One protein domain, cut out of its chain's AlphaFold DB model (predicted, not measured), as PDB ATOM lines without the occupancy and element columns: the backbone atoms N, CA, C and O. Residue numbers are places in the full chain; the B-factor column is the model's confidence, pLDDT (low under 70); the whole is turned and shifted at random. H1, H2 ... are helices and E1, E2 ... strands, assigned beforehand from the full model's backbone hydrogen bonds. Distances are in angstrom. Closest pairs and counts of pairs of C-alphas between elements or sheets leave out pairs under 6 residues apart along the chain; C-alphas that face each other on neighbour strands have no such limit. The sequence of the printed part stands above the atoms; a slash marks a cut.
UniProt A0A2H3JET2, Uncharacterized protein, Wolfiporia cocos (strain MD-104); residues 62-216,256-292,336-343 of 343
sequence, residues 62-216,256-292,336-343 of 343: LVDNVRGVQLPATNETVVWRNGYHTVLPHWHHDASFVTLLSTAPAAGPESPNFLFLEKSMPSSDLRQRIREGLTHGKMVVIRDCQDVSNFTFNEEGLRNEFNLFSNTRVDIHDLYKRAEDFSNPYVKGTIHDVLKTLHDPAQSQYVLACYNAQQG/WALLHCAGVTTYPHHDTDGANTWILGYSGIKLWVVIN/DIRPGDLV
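What this domain is: This is residues 62 to 216, 256 to 292 and 336 to 343 of the 343 residues of an uncharacterized protein of Wolfiporia cocos (strain MD-104) (UniProt A0A2H3JET2). Three small groups stand round a middle made largely of links: a strongly twisted sheet E6 E5 E7 E8 with H5 over it, a unit of two strands and a helix, E3 H2 E4, at the far end of the longest axis, and the hairpin E1 E2 with H1 on a side between these two ends. E9 starts near the middle and runs outward past H1, H3 lies near H5 at the sheet's end of the domain, and residues 270 to 275 stick out. The printed part has 200 residues, with 90 of them, under half, in five named helices and nine named strands, in the order E1 E2 H1 E3 H2 E4 H3 E5 H4 E6 H5 E7 E8 E9. The class is mixed, helices and strands; the four-stranded sheet and the pair E1 E2 are antiparallel, and the pair E3 E4 is parallel. The whole is compact, with a radius of gyration of the C-alphas of 17.4 A and spans of 47 by 38 by 35 A.

How they stand to each other: The largest sheet runs E6, residues 186 to 190, E5, residues 169 to 174, E7, residues 205 to 211, and E8, residues 256 to 260. N 172 and O 187 are 2.9 A apart between E5 and E6, N 173 and O 206 are 2.8 A apart between E5 and E7, and N 207 and O 259 are 2.7 A apart between E7 and E8, each within hydrogen-bond range. The pairing is staggered: E5 pairs with E6 over residues 169 to 173 and with E7 over residues 173 to 174. H5, residues 191 to 197, is on this sheet at a height over the sheet of 8.9 A, over E7 and only just over E5, with 3 of its C-alphas there. It runs along the strands, at 12 degrees to E7 on the local plane. E6, H5 and E7 form a split strand-helix-strand unit, two strands running the same way with E5 between them, and its crossover is right-handed. H4, residues 175 to 180, only grazes the sheet, with its residues 175 to 178. H3, residues 155 to 162, is only just not on the sheet, with 4 pairs of C-alphas within 10 A. It is close to H5 but not clearly touching: the closest C-alphas, of Glu 155 and Leu 195, are 7.5 A apart, at a steep tilt of 45 degrees, opposite ways. E3, residues 114 to 118, H2, residues 123 to 135, and E4, residues 139 to 143, form a strand-helix-strand unit, two parallel neighbour strands with a helix between them in the chain; its crossover is right-handed. N 117 and O 141 are 2.8 A apart, within hydrogen-bond range. The closest C-alphas of H2 and E4, of Ile 130 and Val 140, are 6.2 A apart. E1, residues 77 to 79, and E2, residues 85 to 87, form a hairpin with N 78 and O 86 at 2.8 A, within hydrogen-bond range. The closest C-alphas of E1 and H1, residues 92 to 101, are those of Val 78 and Thr 99, 6.6 A apart. E9, residues 286 to 292, pairs with no named strand, but its residues 286 to 287 pair antiparallel with residues 336 to 337. In H1, H2, H3, H4 and H5 every O i to N i+4 pair is within hydrogen-bond range.

Where its parts are: E1 begins at C-alpha 77, (45.460, 81.340, 30.098). H2 is 18.2 A long from first to last C-alpha, and C-alpha 123 is at (40.052, 104.650, -3.073). H1 measures 14.2 A, E5 15.1 A and E7 17.4 A. E9 measures 19.0 A and ends at C-alpha 292, (39.387, 76.544, 5.192).

The domain as a whole: The two C-alphas farthest apart, of Pro 122 and Glu 180, are 50.8 A apart. Residues 217 to 255 and 293 to 335 are not printed; the gaps between C-alphas are 9.4 A and 17.3 A. The links H1 to E3, E4 to H3 and E8 to E9 are long. The mean pLDDT of the printed part is 88.2, and residues 62 to 73 and residue 273 are under 70.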
ATOM      1  N   LEU A  62      46.713  90.536  27.507       69.81
ATOM      2  CA  LEU A  62      45.263  90.719  27.618       69.81
ATOM      3  C   LEU A  62      44.674  89.950  28.818       69.81
ATOM      4  O   LEU A  62      43.481  89.649  28.845       69.81
ATOM      5  N   VAL A  63      45.511  89.608  29.797       61.44
ATOM      6  CA  VAL A  63      45.118  89.018  31.083       61.44
ATOM      7  C   VAL A  63      45.052  90.105  32.157       61.44
ATOM      8  O   VAL A  63      44.077  90.177  32.900       61.44
ATOM      9  N   ASP A  64      46.042  91.001  32.196       53.84
ATOM     10  CA  ASP A  64      46.158  92.029  33.234       53.84
ATOM     11  C   ASP A  64      45.708  93.414  32.748       53.84
ATOM     12  O   ASP A  64      46.049  93.854  31.652       53.84
ATOM     13  N   ASN A  65      44.985  94.154  33.598       53.59
ATOM     14  CA  ASN A  65      44.573  95.551  33.357       53.59
ATOM     15  C   ASN A  65      43.805  95.801  32.041       53.59
ATOM     16  O   ASN A  65      43.781  96.929  31.537       53.59
ATOM     17  N   VAL A  66      43.138  94.783  31.492       58.06
ATOM     18  CA  VAL A  66      42.253  94.956  30.336       58.06
ATOM     19  C   VAL A  66      40.992  95.692  30.776       58.06
ATOM     20  O   VAL A  66      40.339  95.325  31.756       58.06
ATOM     21  N   ARG A  67      40.643  96.766  30.056       51.06
ATOM     22  CA  ARG A  67      39.394  97.493  30.293       51.06
ATOM     23  C   ARG A  67      38.220  96.527  30.151       51.06
ATOM     24  O   ARG A  67      37.983  96.003  29.070       51.06
ATOM     25  N   GLY A  68      37.463  96.370  31.232       47.81
ATOM     26  CA  GLY A  68      36.120  95.815  31.164       47.81
ATOM     27  C   GLY A  68      35.968  94.313  31.341       47.81
ATOM     28  O   GLY A  68      34.887  93.889  31.001       47.81
ATOM     29  N   VAL A  69      36.956  93.556  31.848       53.41
ATOM     30  CA  VAL A  69      36.789  92.357  32.712       53.41
ATOM     31  C   VAL A  69      38.179  91.995  33.274       53.41
ATOM     32  O   VAL A  69      39.095  91.748  32.495       53.41
ATOM     33  N   GLN A  70      38.368  91.921  34.594       55.09
ATOM     34  CA  GLN A  70      39.415  91.044  35.144       55.09
ATOM     35  C   GLN A  70      38.749  89.682  35.291       55.09
ATOM     36  O   GLN A  70      37.979  89.516  36.227       55.09
ATOM     37  N   LEU A  71      38.938  88.740  34.362       62.97
ATOM     38  CA  LEU A  71      38.410  87.390  34.599       62.97
ATOM     39  C   LEU A  71      39.039  86.824  35.884       62.97
ATOM     40  O   LEU A  71      40.130  87.265  36.266       62.97
ATOM     41  N   PRO A  72      38.366  85.896  36.591       63.31
ATOM     42  CA  PRO A  72      38.884  85.358  37.842       63.31
ATOM     43  C   PRO A  72      40.336  84.905  37.669       63.31
ATOM     44  O   PRO A  72      40.653  84.224  36.698       63.31
ATOM     45  N   ALA A  73      41.219  85.241  38.615       65.38
ATOM     46  CA  ALA A  73      42.645  84.885  38.540       65.38
ATOM     47  C   ALA A  73      42.901  83.363  38.460       65.38
ATOM     48  O   ALA A  73      44.010  82.924  38.179       65.38
ATOM     49  N   THR A  74      41.874  82.560  38.738       73.31
ATOM     50  CA  THR A  74      41.871  81.103  38.610       73.31
ATOM     51  C   THR A  74      41.662  80.612  37.180       73.31
ATOM     52  O   THR A  74      41.851  79.425  36.937       73.31
ATOM     53  N   ASN A  75      41.229  81.470  36.251       78.12
ATOM     54  CA  ASN A  75      41.066  81.071  34.860       78.12
ATOM     55  C   ASN A  75      42.434  80.758  34.256       78.12
ATOM     56  O   ASN A  75      43.385  81.530  34.371       78.12
ATOM     57  N   GLU A  76      42.508  79.621  33.574       88.81
ATOM     58  CA  GLU A  76      43.669  79.277  32.770       88.81
ATOM     59  C   GLU A  76      43.868  80.305  31.650       88.81
ATOM     60  O   GLU A  76      42.952  81.029  31.249       88.81
ATOM     61  N   THR A  77      45.090  80.382  31.140       91.38
ATOM     62  CA  THR A  77      45.460  81.340  30.098       91.38
ATOM     63  C   THR A  77      46.150  80.627  28.952       91.38
ATOM     64  O   THR A  77      46.663  79.519  29.104       91.38
ATOM     65  N   VAL A  78      46.179  81.275  27.792       93.56
ATOM     66  CA  VAL A  78      46.820  80.755  26.594       93.56
ATOM     67  C   VAL A  78      47.584  81.856  25.872       93.56
ATOM     68  O   VAL A  78      47.154  83.010  25.823       93.56
ATOM     69  N   VAL A  79      48.734  81.490  25.311       94.50
ATOM     70  CA  VAL A  79      49.523  82.364  24.443       94.50
ATOM     71  C   VAL A  79      49.268  81.964  22.998       94.50
ATOM     72  O   VAL A  79      49.427  80.804  22.622       94.50
ATOM     73  N   TRP A  80      48.861  82.935  22.197       95.06
ATOM     74  CA  TRP A  80      48.581  82.775  20.778       95.06
ATOM     75  C   TRP A  80      49.868  82.894  19.962       95.06
ATOM     76  O   TRP A  80      50.832  83.528  20.392       95.06
ATOM     77  N   ARG A  81      49.895  82.346  18.740       93.06
ATOM     78  CA  ARG A  81      51.081  82.456  17.865       93.06
ATOM     79  C   ARG A  81      51.444  83.884  17.450       93.06
ATOM     80  O   ARG A  81      52.603  84.137  17.139       93.06
ATOM     81  N   ASN A  82      50.493  84.816  17.469       90.06
ATOM     82  CA  ASN A  82      50.759  86.253  17.294       90.06
ATOM     83  C   ASN A  82      51.268  86.935  18.582       90.06
ATOM     84  O   ASN A  82      51.490  88.142  18.590       90.06
ATOM     85  N   GLY A  83      51.458  86.173  19.660       91.25
ATOM     86  CA  GLY A  83      52.029  86.605  20.928       91.25
ATOM     87  C   GLY A  83      51.030  87.182  21.929       91.25
ATOM     88  O   GLY A  83      51.430  87.429  23.065       91.25
ATOM     89  N   TYR A  84      49.752  87.381  21.572       91.12
ATOM     90  CA  TYR A  84      48.765  87.783  22.579       91.12
ATOM     91  C   TYR A  84      48.664  86.726  23.671       91.12
ATOM     92  O   TYR A  84      48.712  85.524  23.409       91.12
ATOM     93  N   HIS A  85      48.487  87.188  24.901       90.56
ATOM     94  CA  HIS A  85      48.230  86.340  26.056       90.56
ATOM     95  C   HIS A  85      46.809  86.618  26.520       90.56
ATOM     96  O   HIS A  85      46.505  87.750  26.886       90.56
ATOM     97  N   THR A  86      45.929  85.619  26.448       90.12
ATOM     98  CA  THR A  86      44.521  85.765  26.830       90.12
ATOM     99  C   THR A  86      44.143  84.757  27.898       90.12
ATOM    100  O   THR A  86      44.721  83.680  28.016       90.12
ATOM    101  N   VAL A  87      43.100  85.088  28.637       87.62
ATOM    102  CA  VAL A  87      42.351  84.155  29.478       87.62
ATOM    103  C   VAL A  87      41.546  83.181  28.615       87.62
ATOM    104  O   VAL A  87      41.010  83.562  27.570       87.62
ATOM    105  N   LEU A  88      41.479  81.920  29.033       88.44
ATOM    106  CA  LEU A  88      40.599  80.927  28.431       88.44
ATOM    107  C   LEU A  88      39.149  81.158  28.894       88.44
ATOM    108  O   LEU A  88      38.923  81.612  30.026       88.44
ATOM    109  N   PRO A  89      38.157  80.848  28.038       85.69
ATOM    110  CA  PRO A  89      36.758  80.810  28.441       85.69
ATOM    111  C   PRO A  89      36.537  79.922  29.671       85.69
ATOM    112  O   PRO A  89      37.210  78.908  29.841       85.69
ATOM    113  N   HIS A  90      35.564  80.273  30.512       77.25
ATOM    114  CA  HIS A  90      35.296  79.536  31.752       77.25
ATOM    115  C   HIS A  90      34.812  78.094  31.507       77.25
ATOM    116  O   HIS A  90      35.071  77.194  32.305       77.25
ATOM    117  N   TRP A  91      34.106  77.851  30.400       80.50
ATOM    118  CA  TRP A  91      33.575  76.530  30.086       80.50
ATOM    119  C   TRP A  91      34.639  75.646  29.426       80.50
ATOM    120  O   TRP A  91      35.208  76.004  28.399       80.50
ATOM    121  N   HIS A  92      34.888  74.464  29.993       78.38
ATOM    122  CA  HIS A  92      35.980  73.565  29.587       78.38
ATOM    123  C   HIS A  92      36.000  73.185  28.093       78.38
ATOM    124  O   HIS A  92      37.074  73.032  27.505       78.38
ATOM    125  N   HIS A  93      34.834  73.061  27.458       81.75
ATOM    126  CA  HIS A  93      34.734  72.786  26.026       81.75
ATOM    127  C   HIS A  93      35.217  73.971  25.178       81.75
ATOM    128  O   HIS A  93      36.045  73.794  24.283       81.75
ATOM    129  N   ASP A  94      34.801  75.190  25.529       86.56
ATOM    130  CA  ASP A  94      35.290  76.413  24.892       86.56
ATOM    131  C   ASP A  94      36.789  76.612  25.139       86.56
ATOM    132  O   ASP A  94      37.517  76.988  24.225       86.56
ATOM    133  N   ALA A  95      37.266  76.333  26.356       88.00
ATOM    134  CA  ALA A  95      38.682  76.418  26.707       88.00
ATOM    135  C   ALA A  95      39.539  75.470  25.856       88.00
ATOM    136  O   ALA A  95      40.566  75.877  25.311       88.00
ATOM    137  N   SER A  96      39.084  74.228  25.676       87.19
ATOM    138  CA  SER A  96      39.753  73.232  24.830       87.19
ATOM    139  C   SER A  96      39.779  73.665  23.363       87.19
ATOM    140  O   SER A  96      40.806  73.535  22.692       87.19
ATOM    141  N   PHE A  97      38.669  74.223  22.874       87.88
ATOM    142  CA  PHE A  97      38.573  74.744  21.514       87.88
ATOM    143  C   PHE A  97      39.493  75.954  21.308       87.88
ATOM    144  O   PHE A  97      40.300  75.957  20.386       87.88
ATOM    145  N   VAL A  98      39.473  76.941  22.204       91.81
ATOM    146  CA  VAL A  98      40.358  78.115  22.127       91.81
ATOM    147  C   VAL A  98      41.833  77.721  22.240       91.81
ATOM    148  O   VAL A  98      42.663  78.269  21.521       91.81
ATOM    149  N   THR A  99      42.165  76.729  23.071       92.12
ATOM    150  CA  THR A  99      43.530  76.187  23.171       92.12
ATOM    151  C   THR A  99      43.994  75.575  21.853       92.12
ATOM    152  O   THR A  99      45.149  75.727  21.480       92.12
ATOM    153  N   LEU A 100      43.106  74.909  21.113       90.25
ATOM    154  CA  LEU A 100      43.417  74.435  19.766       90.25
ATOM    155  C   LEU A 100      43.650  75.605  18.806       90.25
ATOM    156  O   LEU A 100      44.671  75.633  18.118       90.25
ATOM    157  N   LEU A 101      42.739  76.582  18.779       92.62
ATOM    158  CA  LEU A 101      42.841  77.732  17.876       92.62
ATOM    159  C   LEU A 101      44.093  78.575  18.140       92.62
ATOM    160  O   LEU A 101      44.670  79.111  17.197       92.62
ATOM    161  N   SER A 102      44.563  78.660  19.386       94.00
ATOM    162  CA  SER A 102      45.779  79.411  19.722       94.00
ATOM    163  C   SER A 102      47.044  78.839  19.076       94.00
ATOM    164  O   SER A 102      48.029  79.562  18.899       94.00
ATOM    165  N   THR A 103      47.008  77.561  18.677       93.50
ATOM    166  CA  THR A 103      48.096  76.896  17.957       93.50
ATOM    167  C   THR A 103      48.090  77.171  16.456       93.50
ATOM    168  O   THR A 103      49.068  76.831  15.789       93.50
ATOM    169  N   ALA A 104      47.042  77.788  15.908       94.81
ATOM    170  CA  ALA A 104      46.970  78.102  14.489       94.81
ATOM    171  C   ALA A 104      47.958  79.227  14.104       94.81
ATOM    172  O   ALA A 104      48.268  80.098  14.926       94.81
ATOM    173  N   PRO A 105      48.494  79.224  12.868       96.25
ATOM    174  CA  PRO A 105      49.289  80.325  12.333       96.25
ATOM    175  C   PRO A 105      48.588  81.679  12.466       96.25
ATOM    176  O   PRO A 105      47.384  81.798  12.249       96.25
ATOM    177  N   ALA A 106      49.364  82.708  12.797       96.00
ATOM    178  CA  ALA A 106      48.894  84.082  12.757       96.00
ATOM    179  C   ALA A 106      48.944  84.618  11.324       96.00
ATOM    180  O   ALA A 106      49.944  84.422  10.629       96.00
ATOM    181  N   ALA A 107      47.903  85.340  10.920       96.44
ATOM    182  CA  ALA A 107      47.849  86.015   9.638       96.44
ATOM    183  C   ALA A 107      48.931  87.098   9.549       96.44
ATOM    184  O   ALA A 107      49.048  87.964  10.419       96.44
ATOM    185  N   GLY A 108      49.714  87.053   8.473       92.25
ATOM    186  CA  GLY A 108      50.766  88.023   8.172       92.25
ATOM    187  C   GLY A 108      50.756  88.453   6.702       92.25
ATOM    188  O   GLY A 108      49.894  88.015   5.945       92.25
ATOM    189  N   PRO A 109      51.718  89.284   6.263       90.69
ATOM    190  CA  PRO A 109      51.753  89.812   4.893       90.69
ATOM    191  C   PRO A 109      51.709  88.741   3.790       90.69
ATOM    192  O   PRO A 109      51.089  88.952   2.754       90.69
ATOM    193  N   GLU A 110      52.301  87.574   4.050       92.69
ATOM    194  CA  GLU A 110      52.346  86.427   3.129       92.69
ATOM    195  C   GLU A 110      51.188  85.437   3.342       92.69
ATOM    196  O   GLU A 110      51.274  84.267   2.969       92.69
ATOM    197  N   SER A 111      50.110  85.879   3.991       95.44
ATOM    198  CA  SER A 111      48.981  85.017   4.315       95.44
ATOM    199  C   SER A 111      48.323  84.426   3.054       95.44
ATOM    200  O   SER A 111      48.020  85.151   2.089       95.44
ATOM    201  N   PRO A 112      48.033  83.110   3.047       94.50
ATOM    202  CA  PRO A 112      47.247  82.505   1.984       94.50
ATOM    203  C   PRO A 112      45.783  82.957   2.030       94.50
ATOM    204  O   PRO A 112      45.188  83.119   0.966       94.50
ATOM    205  N   ASN A 113      45.222  83.226   3.216       95.69
ATOM    206  CA  ASN A 113      43.793  83.507   3.386       95.69
ATOM    207  C   ASN A 113      43.468  84.996   3.565       95.69
ATOM    208  O   ASN A 113      42.314  85.386   3.397       95.69
ATOM    209  N   PHE A 114      44.461  85.833   3.868       96.62
ATOM    210  CA  PHE A 114      44.281  87.267   4.083       96.62
ATOM    211  C   PHE A 114      45.061  88.105   3.063       96.62
ATOM    212  O   PHE A 114      46.160  87.757   2.628       96.62
ATOM    213  N   LEU A 115      44.480  89.238   2.675       97.38
ATOM    214  CA  LEU A 115      45.110  90.284   1.878       97.38
ATOM    215  C   LEU A 115      45.170  91.565   2.711       97.38
ATOM    216  O   LEU A 115      44.144  92.192   2.959       97.38
ATOM    217  N   PHE A 116      46.373  91.973   3.104       96.81
ATOM    218  CA  PHE A 116      46.584  93.216   3.844       96.81
ATOM    219  C   PHE A 116      46.758  94.390   2.879       96.81
ATOM    220  O   PHE A 116      47.586  94.333   1.968       96.81
ATOM    221  N   LEU A 117      45.974  95.447   3.078       95.69
ATOM    222  CA  LEU A 117      45.989  96.668   2.277       95.69
ATOM    223  C   LEU A 117      46.296  97.883   3.154       95.69
ATOM    224  O   LEU A 117      45.977  97.922   4.344       95.69
ATOM    225  N   GLU A 118      46.894  98.900   2.540       91.94
ATOM    226  CA  GLU A 118      47.202 100.156   3.214       91.94
ATOM    227  C   GLU A 118      46.057 101.158   3.045       91.94
ATOM    228  O   GLU A 118      45.577 101.400   1.937       91.94
ATOM    229  N   LYS A 119      45.662 101.816   4.139       88.56
ATOM    230  CA  LYS A 119      44.670 102.905   4.117       88.56
ATOM    231  C   LYS A 119      45.068 104.074   3.206       88.56
ATOM    232  O   LYS A 119      44.200 104.777   2.698       88.56
ATOM    233  N   SER A 120      46.368 104.302   3.032       91.25
ATOM    234  CA  SER A 120      46.935 105.376   2.205       91.25
ATOM    235  C   SER A 120      46.659 105.204   0.705       91.25
ATOM    236  O   SER A 120      46.853 106.155  -0.054       91.25
ATOM    237  N   MET A 121      46.217 104.019   0.265       92.06
ATOM    238  CA  MET A 121      45.921 103.749  -1.140       92.06
ATOM    239  C   MET A 121      44.786 104.643  -1.672       92.06
ATOM    240  O   MET A 121      43.808 104.896  -0.961       92.06
ATOM    241  N   PRO A 122      44.842 105.073  -2.948       90.88
ATOM    242  CA  PRO A 122      43.709 105.727  -3.593       90.88
ATOM    243  C   PRO A 122      42.455 104.847  -3.535       90.88
ATOM    244  O   PRO A 122      42.522 103.642  -3.769       90.88
ATOM    245  N   SER A 123      41.281 105.434  -3.277       87.62
ATOM    246  CA  SER A 123      40.052 104.650  -3.073       87.62
ATOM    247  C   SER A 123      39.646 103.802  -4.287       87.62
ATOM    248  O   SER A 123      39.019 102.760  -4.114       87.62
ATOM    249  N   SER A 124      39.977 104.222  -5.515       87.25
ATOM    250  CA  SER A 124      39.769 103.406  -6.724       87.25
ATOM    251  C   SER A 124      40.555 102.104  -6.668       87.25
ATOM    252  O   SER A 124      39.989 101.032  -6.885       87.25
ATOM    253  N   ASP A 125      41.833 102.215  -6.322       92.94
ATOM    254  CA  ASP A 125      42.781 101.113  -6.297       92.94
ATOM    255  C   ASP A 125      42.436 100.194  -5.130       92.94
ATOM    256  O   ASP A 125      42.333  98.984  -5.304       92.94
ATOM    257  N   LEU A 126      42.121 100.773  -3.969       93.44
ATOM    258  CA  LEU A 126      41.680 100.041  -2.789       93.44
ATOM    259  C   LEU A 126      40.454  99.165  -3.091       93.44
ATOM    260  O   LEU A 126      40.477  97.967  -2.823       93.44
ATOM    261  N   ARG A 127      39.411  99.718  -3.729       91.44
ATOM    262  CA  ARG A 127      38.220  98.942  -4.126       91.44
ATOM    263  C   ARG A 127      38.547  97.827  -5.111       91.44
ATOM    264  O   ARG A 127      37.988  96.738  -5.001       91.44
ATOM    265  N   GLN A 128      39.419  98.090  -6.081       92.94
ATOM    266  CA  GLN A 128      39.831  97.070  -7.038       92.94
ATOM    267  C   GLN A 128      40.590  95.933  -6.342       92.94
ATOM    268  O   GLN A 128      40.257  94.770  -6.552       92.94
ATOM    269  N   ARG A 129      41.533  96.257  -5.453       96.06
ATOM    270  CA  ARG A 129      42.301  95.274  -4.677       96.06
ATOM    271  C   ARG A 129      41.419  94.469  -3.726       96.06
ATOM    272  O   ARG A 129      41.627  93.265  -3.604       96.06
ATOM    273  N   ILE A 130      40.408  95.095  -3.117       94.94
ATOM    274  CA  ILE A 130      39.398  94.390  -2.317       94.94
ATOM    275  C   ILE A 130      38.667  93.356  -3.184       94.94
ATOM    276  O   ILE A 130      38.638  92.178  -2.841       94.94
ATOM    277  N   ARG A 131      38.136  93.764  -4.345       92.38
ATOM    278  CA  ARG A 131      37.439  92.851  -5.270       92.38
ATOM    279  C   ARG A 131      38.335  91.713  -5.748       92.38
ATOM    280  O   ARG A 131      37.882  90.572  -5.802       92.38
ATOM    281  N   GLU A 132      39.589  92.011  -6.078       95.00
ATOM    282  CA  GLU A 132      40.583  91.004  -6.450       95.00
ATOM    283  C   GLU A 132      40.788  90.003  -5.308       95.00
ATOM    284  O   GLU A 132      40.678  88.804  -5.543       95.00
ATOM    285  N   GLY A 133      41.021  90.468  -4.078       95.12
ATOM    286  CA  GLY A 133      41.186  89.605  -2.905       95.12
ATOM    287  C   GLY A 133      39.995  88.672  -2.687       95.12
ATOM    288  O   GLY A 133      40.168  87.453  -2.665       95.12
ATOM    289  N   LEU A 134      38.788  89.240  -2.640       92.50
ATOM    290  CA  LEU A 134      37.546  88.487  -2.440       92.50
ATOM    291  C   LEU A 134      37.303  87.460  -3.559       92.50
ATOM    292  O   LEU A 134      36.904  86.333  -3.287       92.50
ATOM    293  N   THR A 135      37.606  87.806  -4.818       91.75
ATOM    294  CA  THR A 135      37.462  86.884  -5.965       91.75
ATOM    295  C   THR A 135      38.392  85.672  -5.853       91.75
ATOM    296  O   THR A 135      38.059  84.591  -6.335       91.75
ATOM    297  N   HIS A 136      39.542  85.826  -5.194       92.50
ATOM    298  CA  HIS A 136      40.476  84.733  -4.916       92.50
ATOM    299  C   HIS A 136      40.195  84.032  -3.576       92.50
ATOM    300  O   HIS A 136      41.038  83.271  -3.104       92.50
ATOM    301  N   GLY A 137      39.040  84.286  -2.952       90.62
ATOM    302  CA  GLY A 137      38.652  83.670  -1.683       90.62
ATOM    303  C   GLY A 137      39.444  84.177  -0.477       90.62
ATOM    304  O   GLY A 137      39.469  83.503   0.551       90.62
ATOM    305  N   LYS A 138      40.104  85.338  -0.586       94.56
ATOM    306  CA  LYS A 138      40.809  85.960   0.538       94.56
ATOM    307  C   LYS A 138      39.895  86.905   1.302       94.56
ATOM    308  O   LYS A 138      39.160  87.682   0.697       94.56
ATOM    309  N   MET A 139      40.035  86.917   2.622       95.62
ATOM    310  CA  MET A 139      39.577  88.031   3.448       95.62
ATOM    311  C   MET A 139      40.514  89.224   3.251       95.62
ATOM    312  O   MET A 139      41.714  89.054   3.032       95.62
ATOM    313  N   VAL A 140      39.986  90.439   3.318       96.81
ATOM    314  CA  VAL A 140      40.776  91.656   3.103       96.81
ATOM    315  C   VAL A 140      40.897  92.389   4.425       96.81
ATOM    316  O   VAL A 140      39.941  92.445   5.173       96.81
ATOM    317  N   VAL A 141      42.071  92.929   4.739       97.31
ATOM    318  CA  VAL A 141      42.307  93.648   5.994       97.31
ATOM    319  C   VAL A 141      42.927  94.997   5.680       97.31
ATOM    320  O   VAL A 141      43.987  95.066   5.059       97.31
ATOM    321  N   ILE A 142      42.298  96.069   6.145       96.38
ATOM    322  CA  ILE A 142      42.824  97.430   6.079       96.38
ATOM    323  C   ILE A 142      43.144  97.863   7.504       96.38
ATOM    324  O   ILE A 142      42.243  98.163   8.292       96.38
ATOM    325  N   ARG A 143      44.435  97.884   7.836       93.81
ATOM    326  CA  ARG A 143      44.882  98.289   9.171       93.81
ATOM    327  C   ARG A 143      44.679  99.788   9.379       93.81
ATOM    328  O   ARG A 143      44.863 100.569   8.440       93.81
ATOM    329  N   ASP A 144      44.290 100.167  10.595       92.50
ATOM    330  CA  ASP A 144      44.094 101.566  11.009       92.50
ATOM    331  C   ASP A 144      43.155 102.364  10.068       92.50
ATOM    332  O   ASP A 144      43.295 103.582   9.881       92.50
ATOM    333  N   CYS A 145      42.194 101.666   9.446       93.38
ATOM    334  CA  CYS A 145      41.220 102.198   8.494       93.38
ATOM    335  C   CYS A 145      40.460 103.405   9.067       93.38
ATOM    336  O   CYS A 145      40.385 104.458   8.424       93.38
ATOM    337  N   GLN A 146      39.985 103.306  10.309       90.88
ATOM    338  CA  GLN A 146      39.252 104.365  11.005       90.88
ATOM    339  C   GLN A 146      39.976 104.800  12.281       90.88
ATOM    340  O   GLN A 146      40.524 103.977  13.006       90.88
ATOM    341  N   ASP A 147      39.972 106.103  12.564       91.06
ATOM    342  CA  ASP A 147      40.432 106.600  13.861       91.06
ATOM    343  C   ASP A 147      39.310 106.428  14.888       91.06
ATOM    344  O   ASP A 147      38.298 107.124  14.842       91.06
ATOM    345  N   VAL A 148      39.497 105.469  15.792       90.12
ATOM    346  CA  VAL A 148      38.552 105.135  16.869       90.12
ATOM    347  C   VAL A 148      39.126 105.451  18.252       90.12
ATOM    348  O   VAL A 148      38.573 105.040  19.269       90.12
ATOM    349  N   SER A 149      40.240 106.187  18.318       84.69
ATOM    350  CA  SER A 149      41.001 106.416  19.555       84.69
ATOM    351  C   SER A 149      40.204 107.105  20.671       84.69
ATOM    352  O   SER A 149      40.477 106.891  21.852       84.69
ATOM    353  N   ASN A 150      39.188 107.890  20.306       83.81
ATOM    354  CA  ASN A 150      38.325 108.605  21.246       83.81
ATOM    355  C   ASN A 150      37.125 107.778  21.737       83.81
ATOM    356  O   ASN A 150      36.390 108.230  22.620       83.81
ATOM    357  N   PHE A 151      36.902 106.578  21.193       89.50
ATOM    358  CA  PHE A 151      35.779 105.747  21.602       89.50
ATOM    359  C   PHE A 151      36.010 105.159  22.999       89.50
ATOM    360  O   PHE A 151      37.055 104.588  23.314       89.50
ATOM    361  N   THR A 152      34.990 105.270  23.849       86.94
ATOM    362  CA  THR A 152      34.953 104.598  25.149       86.94
ATOM    363  C   THR A 152      33.740 103.691  25.195       86.94
ATOM    364  O   THR A 152      32.623 104.133  24.941       86.94
ATOM    365  N   PHE A 153      33.947 102.424  25.551       88.50
ATOM    366  CA  PHE A 153      32.857 101.462  25.655       88.50
ATOM    367  C   PHE A 153      32.040 101.688  26.937       88.50
ATOM    368  O   PHE A 153      32.274 101.074  27.974       88.50
ATOM    369  N   ASN A 154      31.113 102.640  26.868       90.44
ATOM    370  CA  ASN A 154      30.151 102.993  27.904       90.44
ATOM    371  C   ASN A 154      28.866 103.543  27.250       90.44
ATOM    372  O   ASN A 154      28.768 103.633  26.027       90.44
ATOM    373  N   GLU A 155      27.879 103.924  28.061       92.75
ATOM    374  CA  GLU A 155      26.607 104.472  27.571       92.75
ATOM    375  C   GLU A 155      26.787 105.704  26.668       92.75
ATOM    376  O   GLU A 155      26.123 105.825  25.640       92.75
ATOM    377  N   GLU A 156      27.686 106.619  27.031       94.25
ATOM    378  CA  GLU A 156      27.922 107.834  26.257       94.25
ATOM    379  C   GLU A 156      28.569 107.536  24.901       94.25
ATOM    380  O   GLU A 156      28.099 108.046  23.888       94.25
ATOM    381  N   GLY A 157      29.596 106.686  24.860       92.75
ATOM    382  CA  GLY A 157      30.268 106.305  23.621       92.75
ATOM    383  C   GLY A 157      29.346 105.538  22.680       92.75
ATOM    384  O   GLY A 157      29.292 105.853  21.495       92.75
ATOM    385  N   LEU A 158      28.553 104.594  23.202       93.44
ATOM    386  CA  LEU A 158      27.562 103.863  22.404       93.44
ATOM    387  C   LEU A 158      26.497 104.792  21.812       93.44
ATOM    388  O   LEU A 158      26.131 104.656  20.643       93.44
ATOM    389  N   ARG A 159      26.024 105.768  22.592       94.25
ATOM    390  CA  ARG A 159      25.061 106.762  22.116       94.25
ATOM    391  C   ARG A 159      25.677 107.701  21.082       94.25
ATOM    392  O   ARG A 159      25.056 107.947  20.057       94.25
ATOM    393  N   ASN A 160      26.857 108.247  21.351       91.94
ATOM    394  CA  ASN A 160      27.450 109.283  20.509       91.94
ATOM    395  C   ASN A 160      27.953 108.718  19.172       91.94
ATOM    396  O   ASN A 160      27.771 109.368  18.149       91.94
ATOM    397  N   GLU A 161      28.541 107.517  19.175       90.44
ATOM    398  CA  GLU A 161      29.113 106.904  17.968       90.44
ATOM    399  C   GLU A 161      28.072 106.121  17.156       90.44
ATOM    400  O   GLU A 161      28.061 106.152  15.927       90.44
ATOM    401  N   PHE A 162      27.162 105.419  17.839       91.19
ATOM    402  CA  PHE A 162      26.261 104.457  17.197       91.19
ATOM    403  C   PHE A 162      24.780 104.765  17.383       91.19
ATOM    404  O   PHE A 162      23.941 104.003  16.909       91.19
ATOM    405  N   ASN A 163      24.434 105.848  18.089       92.00
ATOM    406  CA  ASN A 163      23.050 106.160  18.451       92.00
ATOM    407  C   ASN A 163      22.355 104.992  19.187       92.00
ATOM    408  O   ASN A 163      21.150 104.766  19.055       92.00
ATOM    409  N   LEU A 164      23.132 104.227  19.965       93.38
ATOM    410  CA  LEU A 164      22.654 103.092  20.745       93.38
ATOM    411  C   LEU A 164      22.365 103.525  22.181       93.38
ATOM    412  O   LEU A 164      23.265 103.882  22.940       93.38
ATOM    413  N   PHE A 165      21.090 103.479  22.557       94.81
ATOM    414  CA  PHE A 165      20.621 103.874  23.882       94.81
ATOM    415  C   PHE A 165      20.622 102.701  24.863       94.81
ATOM    416  O   PHE A 165      20.359 101.557  24.498       94.81
ATOM    417  N   SER A 166      20.827 102.993  26.145       95.06
ATOM    418  CA  SER A 166      20.835 101.998  27.224       95.06
ATOM    419  C   SER A 166      19.581 101.126  27.294       95.06
ATOM    420  O   SER A 166      19.666  99.959  27.654       95.06
ATOM    421  N   ASN A 167      18.414 101.661  26.930       96.56
ATOM    422  CA  ASN A 167      17.145 100.928  26.937       96.56
ATOM    423  C   ASN A 167      16.891 100.104  25.659       96.56
ATOM    424  O   ASN A 167      15.845  99.455  25.561       96.56
ATOM    425  N   THR A 168      17.805 100.124  24.682       95.31
ATOM    426  CA  THR A 168      17.721  99.282  23.484       95.31
ATOM    427  C   THR A 168      17.690  97.821  23.898       95.31
ATOM    428  O   THR A 168      18.576  97.350  24.612       95.31
ATOM    429  N   ARG A 169      16.656  97.105  23.449       96.38
ATOM    430  CA  ARG A 169      16.483  95.678  23.723       96.38
ATOM    431  C   ARG A 169      17.464  94.860  22.900       96.38
ATOM    432  O   ARG A 169      17.631  95.121  21.710       96.38
ATOM    433  N   VAL A 170      18.060  93.861  23.532       95.56
ATOM    434  CA  VAL A 170      19.043  92.967  22.921       95.56
ATOM    435  C   VAL A 170      18.835  91.536  23.399       95.56
ATOM    436  O   VAL A 170      18.283  91.290  24.478       95.56
ATOM    437  N   ASP A 171      19.317  90.601  22.588       95.81
ATOM    438  CA  ASP A 171      19.443  89.199  22.960       95.81
ATOM    439  C   ASP A 171      20.856  88.971  23.489       95.81
ATOM    440  O   ASP A 171      21.838  89.050  22.747       95.81
ATOM    441  N   ILE A 172      20.953  88.746  24.798       95.50
ATOM    442  CA  ILE A 172      22.215  88.522  25.496       95.50
ATOM    443  C   ILE A 172      22.504  87.027  25.444       95.50
ATOM    444  O   ILE A 172      21.733  86.224  25.969       95.50
ATOM    445  N   HIS A 173      23.606  86.648  24.806       92.88
ATOM    446  CA  HIS A 173      24.131  85.293  24.870       92.88
ATOM    447  C   HIS A 173      24.823  85.111  26.214       92.88
ATOM    448  O   HIS A 173      25.868  85.715  26.458       92.88
ATOM    449  N   ASP A 174      24.237  84.283  27.073       90.44
ATOM    450  CA  ASP A 174      24.786  83.972  28.385       90.44
ATOM    451  C   ASP A 174      25.510  82.624  28.331       90.44
ATOM    452  O   ASP A 174      24.916  81.604  27.974       90.44
ATOM    453  N   LEU A 175      26.810  82.612  28.644       86.50
ATOM    454  CA  LEU A 175      27.607  81.387  28.548       86.50
ATOM    455  C   LEU A 175      27.232  80.327  29.587       86.50
ATOM    456  O   LEU A 175      27.362  79.140  29.289       86.50
ATOM    457  N   TYR A 176      26.748  80.718  30.766       85.56
ATOM    458  CA  TYR A 176      26.267  79.752  31.753       85.56
ATOM    459  C   TYR A 176      24.964  79.132  31.277       85.56
ATOM    460  O   TYR A 176      24.830  77.910  31.270       85.56
ATOM    461  N   LYS A 177      24.051  79.958  30.753       88.81
ATOM    462  CA  LYS A 177      22.828  79.448  30.135       88.81
ATOM    463  C   LYS A 177      23.128  78.561  28.929       88.81
ATOM    464  O   LYS A 177      22.459  77.554  28.754       88.81
ATOM    465  N   ARG A 178      24.144  78.887  28.125       87.12
ATOM    466  CA  ARG A 178      24.591  78.042  27.006       87.12
ATOM    467  C   ARG A 178      25.082  76.673  27.469       87.12
ATOM    468  O   ARG A 178      24.834  75.691  26.775       87.12
ATOM    469  N   ALA A 179      25.772  76.612  28.606       83.19
ATOM    470  CA  ALA A 179      26.228  75.353  29.184       83.19
ATOM    471  C   ALA A 179      25.060  74.481  29.687       83.19
ATOM    472  O   ALA A 179      25.181  73.258  29.695       83.19
ATOM    473  N   GLU A 180      23.938  75.094  30.078       86.25
ATOM    474  CA  GLU A 180      22.706  74.398  30.476       86.25
ATOM    475  C   GLU A 180      21.823  74.011  29.275       86.25
ATOM    476  O   GLU A 180      21.333  72.885  29.199       86.25
ATOM    477  N   ASP A 181      21.617  74.938  28.335       85.50
ATOM    478  CA  ASP A 181      20.801  74.789  27.130       85.50
ATOM    479  C   ASP A 181      21.442  75.521  25.941       85.50
ATOM    480  O   ASP A 181      21.295  76.732  25.734       85.50
ATOM    481  N   PHE A 182      22.119  74.742  25.103       80.50
ATOM    482  CA  PHE A 182      22.764  75.239  23.895       80.50
ATOM    483  C   PHE A 182      21.772  75.674  22.806       80.50
ATOM    484  O   PHE A 182      22.115  76.482  21.944       80.50
ATOM    485  N   SER A 183      20.541  75.154  22.812       83.19
ATOM    486  CA  SER A 183      19.546  75.472  21.781       83.19
ATOM    487  C   SER A 183      18.929  76.858  21.970       83.19
ATOM    488  O   SER A 183      18.484  77.482  21.004       83.19
ATOM    489  N   ASN A 184      18.939  77.360  23.206       86.94
ATOM    490  CA  ASN A 184      18.375  78.653  23.563       86.94
ATOM    491  C   ASN A 184      19.215  79.376  24.641       86.94
ATOM    492  O   ASN A 184      18.704  79.688  25.724       86.94
ATOM    493  N   PRO A 185      20.481  79.727  24.342       88.81
ATOM    494  CA  PRO A 185      21.411  80.343  25.293       88.81
ATOM    495  C   PRO A 185      21.088  81.815  25.603       88.81
ATOM    496  O   PRO A 185      21.873  82.514  26.243       88.81
ATOM    497  N   TYR A 186      19.955  82.324  25.116       92.62
ATOM    498  CA  TYR A 186      19.641  83.745  25.107       92.62
ATOM    499  C   TYR A 186      18.858  84.165  26.349       92.62
ATOM    500  O   TYR A 186      17.881  83.522  26.752       92.62
ATOM    501  N   VAL A 187      19.226  85.312  26.905       94.06
ATOM    502  CA  VAL A 187      18.452  86.052  27.901       94.06
ATOM    503  C   VAL A 187      18.036  87.380  27.275       94.06
ATOM    504  O   VAL A 187      18.847  88.086  26.679       94.06
ATOM    505  N   LYS A 188      16.747  87.718  27.371       96.06
ATOM    506  CA  LYS A 188      16.252  89.013  26.896       96.06
ATOM    507  C   LYS A 188      16.679  90.094  27.884       96.06
ATOM    508  O   LYS A 188      16.424  89.953  29.078       96.06
ATOM    509  N   GLY A 189      17.273  91.170  27.384       96.25
ATOM    510  CA  GLY A 189      17.726  92.284  28.212       96.25
ATOM    511  C   GLY A 189      17.867  93.574  27.418       96.25
ATOM    512  O   GLY A 189      17.278  93.744  26.346       96.25
ATOM    513  N   THR A 190      18.641  94.497  27.967       97.00
ATOM    514  CA  THR A 190      18.944  95.800  27.382       97.00
ATOM    515  C   THR A 190      20.448  96.051  27.337       97.00
ATOM    516  O   THR A 190      21.222  95.371  28.009       97.00
ATOM    517  N   ILE A 191      20.881  97.054  26.568       95.62
ATOM    518  CA  ILE A 191      22.283  97.503  26.587       95.62
ATOM    519  C   ILE A 191      22.712  97.891  28.010       95.62
ATOM    520  O   ILE A 191      23.831  97.586  28.408       95.62
ATOM    521  N   HIS A 192      21.825  98.502  28.802       95.50
ATOM    522  CA  HIS A 192      22.093  98.818  30.205       95.50
ATOM    523  C   HIS A 192      22.477  97.577  31.016       95.50
ATOM    524  O   HIS A 192      23.431  97.624  31.792       95.50
ATOM    525  N   ASP A 193      21.757  96.470  30.818       94.75
ATOM    526  CA  ASP A 193      22.016  95.219  31.531       94.75
ATOM    527  C   ASP A 193      23.408  94.673  31.188       94.75
ATOM    528  O   ASP A 193      24.140  94.281  32.092       94.75
ATOM    529  N   VAL A 194      23.810  94.756  29.913       92.38
ATOM    530  CA  VAL A 194      25.163  94.387  29.456       92.38
ATOM    531  C   VAL A 194      26.222  95.297  30.078       92.38
ATOM    532  O   VAL A 194      27.214  94.818  30.617       92.38
ATOM    533  N   LEU A 195      26.021  96.620  30.044       91.25
ATOM    534  CA  LEU A 195      26.980  97.582  30.600       91.25
ATOM    535  C   LEU A 195      27.184  97.393  32.110       91.25
ATOM    536  O   LEU A 195      28.289  97.581  32.615       91.25
ATOM    537  N   LYS A 196      26.128  97.002  32.831       90.38
ATOM    538  CA  LYS A 196      26.177  96.742  34.271       90.38
ATOM    539  C   LYS A 196      27.015  95.509  34.618       90.38
ATOM    540  O   LYS A 196      27.624  95.490  35.686       90.38
ATOM    541  N   THR A 197      27.046  94.503  33.745       86.50
ATOM    542  CA  THR A 197      27.774  93.246  33.971       86.50
ATOM    543  C   THR A 197      29.200  93.253  33.432       86.50
ATOM    544  O   THR A 197      29.958  92.364  33.795       86.50
ATOM    545  N   LEU A 198      29.617  94.272  32.662       80.56
ATOM    546  CA  LEU A 198      30.983  94.361  32.114       80.56
ATOM    547  C   LEU A 198      32.071  94.173  33.177       80.56
ATOM    548  O   LEU A 198      33.088  93.542  32.938       80.56
ATOM    549  N   HIS A 199      31.880  94.721  34.373       77.38
ATOM    550  CA  HIS A 199      32.894  94.645  35.427       77.38
ATOM    551  C   HIS A 199      32.728  93.447  36.364       77.38
ATOM    552  O   HIS A 199      33.507  93.320  37.309       77.38
ATOM    553  N   ASP A 200      31.733  92.591  36.132       82.56
ATOM    554  CA  ASP A 200      31.504  91.406  36.946       82.56
ATOM    555  C   ASP A 200      32.321  90.224  36.391       82.56
ATOM    556  O   ASP A 200      31.981  89.686  35.336       82.56
ATOM    557  N   PRO A 201      33.383  89.778  37.089       75.31
ATOM    558  CA  PRO A 201      34.214  88.660  36.642       75.31
ATOM    559  C   PRO A 201      33.455  87.330  36.599       75.31
ATOM    560  O   PRO A 201      33.917  86.374  35.979       75.31
ATOM    561  N   ALA A 202      32.310  87.245  37.283       77.94
ATOM    562  CA  ALA A 202      31.456  86.073  37.260       77.94
ATOM    563  C   ALA A 202      30.542  86.043  36.031       77.94
ATOM    564  O   ALA A 202      29.903  85.021  35.811       77.94
ATOM    565  N   GLN A 203      30.469  87.109  35.229       82.50
ATOM    566  CA  GLN A 203      29.632  87.174  34.035       82.50
ATOM    567  C   GLN A 203      30.471  86.968  32.776       82.50
ATOM    568  O   GLN A 203      31.552  87.529  32.617       82.50
ATOM    569  N   SER A 204      29.949  86.168  31.848       85.62
ATOM    570  CA  SER A 204      30.541  85.989  30.526       85.62
ATOM    571  C   SER A 204      29.428  86.000  29.495       85.62
ATOM    572  O   SER A 204      28.688  85.026  29.337       85.62
ATOM    573  N   GLN A 205      29.264  87.155  28.858       90.62
ATOM    574  CA  GLN A 205      28.121  87.452  28.011       90.62
ATOM    575  C   GLN A 205      28.549  88.206  26.756       90.62
ATOM    576  O   GLN A 205      29.555  88.922  26.738       90.62
ATOM    577  N   TYR A 206      27.763  88.066  25.696       92.38
ATOM    578  CA  TYR A 206      27.949  88.840  24.477       92.38
ATOM    579  C   TYR A 206      26.623  89.069  23.747       92.38
ATOM    580  O   TYR A 206      25.628  88.389  23.981       92.38
ATOM    581  N   VAL A 207      26.607  90.052  22.856       94.56
ATOM    582  CA  VAL A 207      25.491  90.406  21.980       94.56
ATOM    583  C   VAL A 207      26.021  90.405  20.550       94.56
ATOM    584  O   VAL A 207      26.941  91.161  20.232       94.56
ATOM    585  N   LEU A 208      25.440  89.562  19.693       90.56
ATOM    586  CA  LEU A 208      25.781  89.501  18.265       90.56
ATOM    587  C   LEU A 208      24.875  90.377  17.393       90.56
ATOM    588  O   LEU A 208      25.288  90.797  16.320       90.56
ATOM    589  N   ALA A 209      23.653  90.660  17.852       87.81
ATOM    590  CA  ALA A 209      22.620  91.314  17.055       87.81
ATOM    591  C   ALA A 209      22.054  92.555  17.762       87.81
ATOM    592  O   ALA A 209      20.893  92.588  18.168       87.81
ATOM    593  N   CYS A 210      22.875  93.597  17.918       91.12
ATOM    594  CA  CYS A 210      22.379  94.926  18.271       91.12
ATOM    595  C   CYS A 210      22.225  95.749  16.989       91.12
ATOM    596  O   CYS A 210      23.220  96.140  16.387       91.12
ATOM    597  N   TYR A 211      20.991  95.967  16.528       86.94
ATOM    598  CA  TYR A 211      20.746  96.651  15.255       86.94
ATOM    599  C   TYR A 211      21.385  98.039  15.211       86.94
ATOM    600  O   TYR A 211      21.135  98.873  16.080       86.94
ATOM    601  N   ASN A 212      22.163  98.291  14.159       85.94
ATOM    602  CA  ASN A 212      22.859  99.551  13.936       85.94
ATOM    603  C   ASN A 212      22.836  99.929  12.447       85.94
ATOM    604  O   ASN A 212      23.865 100.143  11.810       85.94
ATOM    605  N   ALA A 213      21.631 100.006  11.880       78.88
ATOM    606  CA  ALA A 213      21.419 100.227  10.447       78.88
ATOM    607  C   ALA A 213      21.898 101.602   9.929       78.88
ATOM    608  O   ALA A 213      21.845 101.862   8.727       78.88
ATOM    609  N   GLN A 214      22.321 102.496  10.828       79.44
ATOM    610  CA  GLN A 214      22.890 103.800  10.482       79.44
ATOM    611  C   GLN A 214      24.374 103.705  10.111       79.44
ATOM    612  O   GLN A 214      24.883 104.601   9.439       79.44
ATOM    613  N   GLN A 215      25.052 102.633  10.527       83.12
ATOM    614  CA  GLN A 215      26.439 102.375  10.170       83.12
ATOM    615  C   GLN A 215      26.518 101.565   8.876       83.12
ATOM    616  O   GLN A 215      25.710 100.672   8.624       83.12
ATOM    617  N   GLY A 216      27.507 101.897   8.058       83.56
ATOM    618  CA  GLY A 216      27.819 101.224   6.805       83.56
ATOM    619  C   GLY A 216      29.324 101.229   6.573       83.56
ATOM    620  O   GLY A 216      30.092 101.656   7.437       83.56
ATOM    621  N   TRP A 256      25.308  95.913  12.395       89.94
ATOM    622  CA  TRP A 256      25.067  95.529  13.778       89.94
ATOM    623  C   TRP A 256      26.237  95.978  14.644       89.94
ATOM    624  O   TRP A 256      27.389  95.953  14.218       89.94
ATOM    625  N   ALA A 257      25.941  96.369  15.877       92.19
ATOM    626  CA  ALA A 257      26.941  96.477  16.921       92.19
ATOM    627  C   ALA A 257      27.085  95.131  17.639       92.19
ATOM    628  O   ALA A 257      26.104  94.475  18.001       92.19
ATOM    629  N   LEU A 258      28.338  94.748  17.857       93.94
ATOM    630  CA  LEU A 258      28.732  93.515  18.515       93.94
ATOM    631  C   LEU A 258      29.337  93.870  19.873       93.94
ATOM    632  O   LEU A 258      30.389  94.502  19.932       93.94
ATOM    633  N   LEU A 259      28.701  93.454  20.968       93.19
ATOM    634  CA  LEU A 259      29.140  93.778  22.332       93.19
ATOM    635  C   LEU A 259      29.652  92.504  22.996       93.19
ATOM    636  O   LEU A 259      28.903  91.541  23.085       93.19
ATOM    637  N   HIS A 260      30.914  92.451  23.413       89.31
ATOM    638  CA  HIS A 260      31.526  91.215  23.917       89.31
ATOM    639  C   HIS A 260      32.242  91.471  25.243       89.31
ATOM    640  O   HIS A 260      33.030  92.412  25.343       89.31
ATOM    641  N   CYS A 261      32.004  90.610  26.232       85.75
ATOM    642  CA  CYS A 261      32.907  90.471  27.372       85.75
ATOM    643  C   CYS A 261      34.186  89.731  26.945       85.75
ATOM    644  O   CYS A 261      34.216  89.051  25.916       85.75
ATOM    645  N   ALA A 262      35.249  89.836  27.740       82.94
ATOM    646  CA  ALA A 262      36.444  89.022  27.538       82.94
ATOM    647  C   ALA A 262      36.148  87.528  27.779       82.94
ATOM    648  O   ALA A 262      35.257  87.181  28.549       82.94
ATOM    649  N   GLY A 263      36.914  86.639  27.138       83.44
ATOM    650  CA  GLY A 263      36.805  85.190  27.360       83.44
ATOM    651  C   GLY A 263      35.572  84.525  26.740       83.44
ATOM    652  O   GLY A 263      35.252  83.392  27.092       83.44
ATOM    653  N   VAL A 264      34.879  85.192  25.815       88.25
ATOM    654  CA  VAL A 264      33.776  84.595  25.049       88.25
ATOM    655  C   VAL A 264      34.281  83.975  23.748       88.25
ATOM    656  O   VAL A 264      35.208  84.491  23.125       88.25
ATOM    657  N   THR A 265      33.643  82.885  23.316       89.56
ATOM    658  CA  THR A 265      33.913  82.264  22.014       89.56
ATOM    659  C   THR A 265      32.623  82.034  21.238       89.56
ATOM    660  O   THR A 265      31.601  81.608  21.801       89.56
ATOM    661  N   THR A 266      32.701  82.286  19.935       89.69
ATOM    662  CA  THR A 266      31.662  81.951  18.963       89.69
ATOM    663  C   THR A 266      32.191  80.818  18.096       89.69
ATOM    664  O   THR A 266      33.288  80.914  17.552       89.69
ATOM    665  N   TYR A 267      31.419  79.738  18.000       87.25
ATOM    666  CA  TYR A 267      31.791  78.560  17.222       87.25
ATOM    667  C   TYR A 267      31.811  78.852  15.715       87.25
ATOM    668  O   TYR A 267      31.214  79.843  15.275       87.25
ATOM    669  N   PRO A 268      32.482  77.998  14.918       88.69
ATOM    670  CA  PRO A 268      32.488  78.116  13.467       88.69
ATOM    671  C   PRO A 268      31.072  78.239  12.910       88.69
ATOM    672  O   PRO A 268      30.174  77.491  13.293       88.69
ATOM    673  N   HIS A 269      30.879  79.190  12.007       87.38
ATOM    674  CA  HIS A 269      29.639  79.386  11.271       87.38
ATOM    675  C   HIS A 269      29.940  80.084   9.945       87.38
ATOM    676  O   HIS A 269      31.003  80.676   9.765       87.38
ATOM    677  N   HIS A 270      28.984  80.001   9.024       83.62
ATOM    678  CA  HIS A 270      28.903  80.917   7.898       83.62
ATOM    679  C   HIS A 270      27.849  81.970   8.217       83.62
ATOM    680  O   HIS A 270      26.802  81.634   8.779       83.62
ATOM    681  N   ASP A 271      28.112  83.213   7.828       82.62
ATOM    682  CA  ASP A 271      27.086  84.246   7.857       82.62
ATOM    683  C   ASP A 271      25.942  83.883   6.897       82.62
ATOM    684  O   ASP A 271      26.126  83.196   5.882       82.62
ATOM    685  N   THR A 272      24.732  84.303   7.263       72.94
ATOM    686  CA  THR A 272      23.493  83.933   6.570       72.94
ATOM    687  C   THR A 272      23.553  84.267   5.076       72.94
ATOM    688  O   THR A 272      24.059  85.312   4.672       72.94
ATOM    689  N   ASP A 273      23.020  83.360   4.250       69.38
ATOM    690  CA  ASP A 273      22.912  83.475   2.787       69.38
ATOM    691  C   ASP A 273      24.234  83.665   2.021       69.38
ATOM    692  O   ASP A 273      24.221  83.946   0.822       69.38
ATOM    693  N   GLY A 274      25.384  83.450   2.673       70.56
ATOM    694  CA  GLY A 274      26.694  83.598   2.037       70.56
ATOM    695  C   GLY A 274      27.009  85.043   1.652       70.56
ATOM    696  O   GLY A 274      27.794  85.273   0.730       70.56
ATOM    697  N   ALA A 275      26.375  86.011   2.323       75.00
ATOM    698  CA  ALA A 275      26.710  87.414   2.170       75.00
ATOM    699  C   ALA A 275      28.152  87.667   2.631       75.00
ATOM    700  O   ALA A 275      28.635  87.056   3.585       75.00
ATOM    701  N   ASN A 276      28.834  88.594   1.958       83.19
ATOM    702  CA  ASN A 276      30.080  89.130   2.487       83.19
ATOM    703  C   ASN A 276      29.751  90.059   3.658       83.19
ATOM    704  O   ASN A 276      28.900  90.943   3.530       83.19
ATOM    705  N   THR A 277      30.465  89.885   4.761       87.88
ATOM    706  CA  THR A 277      30.368  90.735   5.949       87.88
ATOM    707  C   THR A 277      31.618  91.592   6.050       87.88
ATOM    708  O   THR A 277      32.701  91.155   5.666       87.88
ATOM    709  N   TRP A 278      31.464  92.801   6.582       91.06
ATOM    710  CA  TRP A 278      32.584  93.642   6.990       91.06
ATOM    711  C   TRP A 278      32.554  93.852   8.504       91.06
ATOM    712  O   TRP A 278      31.487  93.873   9.124       91.06
ATOM    713  N   ILE A 279      33.729  94.004   9.110       93.88
ATOM    714  CA  ILE A 279      33.903  94.175  10.552       93.88
ATOM    715  C   ILE A 279      34.862  95.325  10.804       93.88
ATOM    716  O   ILE A 279      35.966  95.357  10.273       93.88
ATOM    717  N   LEU A 280      34.453  96.239  11.678       94.25
ATOM    718  CA  LEU A 280      35.287  97.338  12.140       94.25
ATOM    719  C   LEU A 280      35.523  97.221  13.647       94.25
ATOM    720  O   LEU A 280      34.576  97.209  14.439       94.25
ATOM    721  N   GLY A 281      36.790  97.142  14.052       94.38
ATOM    722  CA  GLY A 281      37.164  97.150  15.464       94.38
ATOM    723  C   GLY A 281      37.059  98.554  16.063       94.38
ATOM    724  O   GLY A 281      37.691  99.475  15.564       94.38
ATOM    725  N   TYR A 282      36.315  98.731  17.159       92.44
ATOM    726  CA  TYR A 282      36.238 100.020  17.878       92.44
ATOM    727  C   TYR A 282      36.941 100.012  19.238       92.44
ATOM    728  O   TYR A 282      37.504 101.017  19.657       92.44
ATOM    729  N   SER A 283      36.902  98.887  19.951       89.94
ATOM    730  CA  SER A 283      37.521  98.735  21.268       89.94
ATOM    731  C   SER A 283      37.853  97.273  21.527       89.94
ATOM    732  O   SER A 283      37.109  96.383  21.116       89.94
ATOM    733  N   GLY A 284      38.939  97.037  22.262       88.69
ATOM    734  CA  GLY A 284      39.442  95.691  22.527       88.69
ATOM    735  C   GLY A 284      40.036  95.032  21.283       88.69
ATOM    736  O   GLY A 284      40.277  95.686  20.271       88.69
ATOM    737  N   ILE A 285      40.306  93.732  21.384       90.81
ATOM    738  CA  ILE A 285      40.879  92.924  20.304       90.81
ATOM    739  C   ILE A 285      39.983  91.710  20.095       90.81
ATOM    740  O   ILE A 285      39.622  91.037  21.062       90.81
ATOM    741  N   LYS A 286      39.642  91.423  18.837       93.62
ATOM    742  CA  LYS A 286      38.922  90.205  18.455       93.62
ATOM    743  C   LYS A 286      39.864  89.280  17.700       93.62
ATOM    744  O   LYS A 286      40.467  89.685  16.715       93.62
ATOM    745  N   LEU A 287      39.979  88.042  18.160       95.94
ATOM    746  CA  LEU A 287      40.734  87.009  17.462       95.94
ATOM    747  C   LEU A 287      39.770  86.275  16.534       95.94
ATOM    748  O   LEU A 287      38.861  85.581  16.988       95.94
ATOM    749  N   TRP A 288      39.924  86.514  15.238       95.62
ATOM    750  CA  TRP A 288      39.088  85.970  14.182       95.62
ATOM    751  C   TRP A 288      39.805  84.805  13.514       95.62
ATOM    752  O   TRP A 288      40.954  84.949  13.104       95.62
ATOM    753  N   VAL A 289      39.145  83.656  13.398       95.06
ATOM    754  CA  VAL A 289      39.759  82.456  12.821       95.06
ATOM    755  C   VAL A 289      39.081  82.115  11.510       95.06
ATOM    756  O   VAL A 289      37.868  81.921  11.465       95.06
ATOM    757  N   VAL A 290      39.879  82.022  10.451       93.88
ATOM    758  CA  VAL A 290      39.445  81.443   9.180       93.88
ATOM    759  C   VAL A 290      39.694  79.949   9.215       93.88
ATOM    760  O   VAL A 290      40.753  79.495   9.649       93.88
ATOM    761  N   ILE A 291      38.693  79.201   8.762       92.19
ATOM    762  CA  ILE A 291      38.690  77.744   8.732       92.19
ATOM    763  C   ILE A 291      38.415  77.337   7.293       92.19
ATOM    764  O   ILE A 291      37.279  77.402   6.826       92.19
ATOM    765  N   ASN A 292      39.467  76.932   6.592       90.69
ATOM    766  CA  ASN A 292      39.387  76.544   5.192       90.69
ATOM    767  C   ASN A 292      39.629  75.048   5.066       90.69
ATOM    768  O   ASN A 292      40.655  74.564   5.527       90.69
ATOM    769  N   ASP A 336      44.167  88.918  14.225       95.50
ATOM    770  CA  ASP A 336      43.822  89.845  15.296       95.50
ATOM    771  C   ASP A 336      43.187  91.110  14.718       95.50
ATOM    772  O   ASP A 336      43.845  91.861  14.009       95.50
ATOM    773  N   ILE A 337      41.920  91.368  15.022       95.56
ATOM    774  CA  ILE A 337      41.223  92.600  14.641       95.56
ATOM    775  C   ILE A 337      41.400  93.608  15.776       95.56
ATOM    776  O   ILE A 337      40.956  93.360  16.904       95.56
ATOM    777  N   ARG A 338      42.065  94.728  15.485       93.94
ATOM    778  CA  ARG A 338      42.393  95.787  16.448       93.94
ATOM    779  C   ARG A 338      41.440  96.973  16.296       93.94
ATOM    780  O   ARG A 338      40.746  97.079  15.281       93.94
ATOM    781  N   PRO A 339      41.407  97.898  17.271       93.69
ATOM    782  CA  PRO A 339      40.696  99.154  17.102       93.69
ATOM    783  C   PRO A 339      41.199  99.895  15.855       93.69
ATOM    784  O   PRO A 339      42.398 100.104  15.704       93.69
ATOM    785  N   GLY A 340      40.276 100.274  14.975       94.25
ATOM    786  CA  GLY A 340      40.523 100.973  13.719       94.25
ATOM    787  C   GLY A 340      40.660 100.065  12.500       94.25
ATOM    788  O   GLY A 340      40.532 100.559  11.381       94.25
ATOM    789  N   ASP A 341      40.862  98.760  12.679       96.25
ATOM    790  CA  ASP A 341      40.980  97.824  11.561       96.25
ATOM    791  C   ASP A 341      39.625  97.554  10.907       96.25
ATOM    792  O   ASP A 341      38.645  97.270  11.601       96.25
ATOM    793  N   LEU A 342      39.605  97.575   9.573       96.12
ATOM    794  CA  LEU A 342      38.495  97.082   8.760       96.12
ATOM    795  C   LEU A 342      38.868  95.718   8.174       96.12
ATOM    796  O   LEU A 342      39.941  95.582   7.578       96.12
ATOM    797  N   VAL A 343      37.974  94.747   8.316       95.19
ATOM    798  CA  VAL A 343      38.035  93.420   7.684       95.19
ATOM    799  C   VAL A 343      36.824  93.243   6.785       95.19
ATOM    800  O   VAL A 343      35.730  93.638   7.242       95.19
TER     801      VAL A 343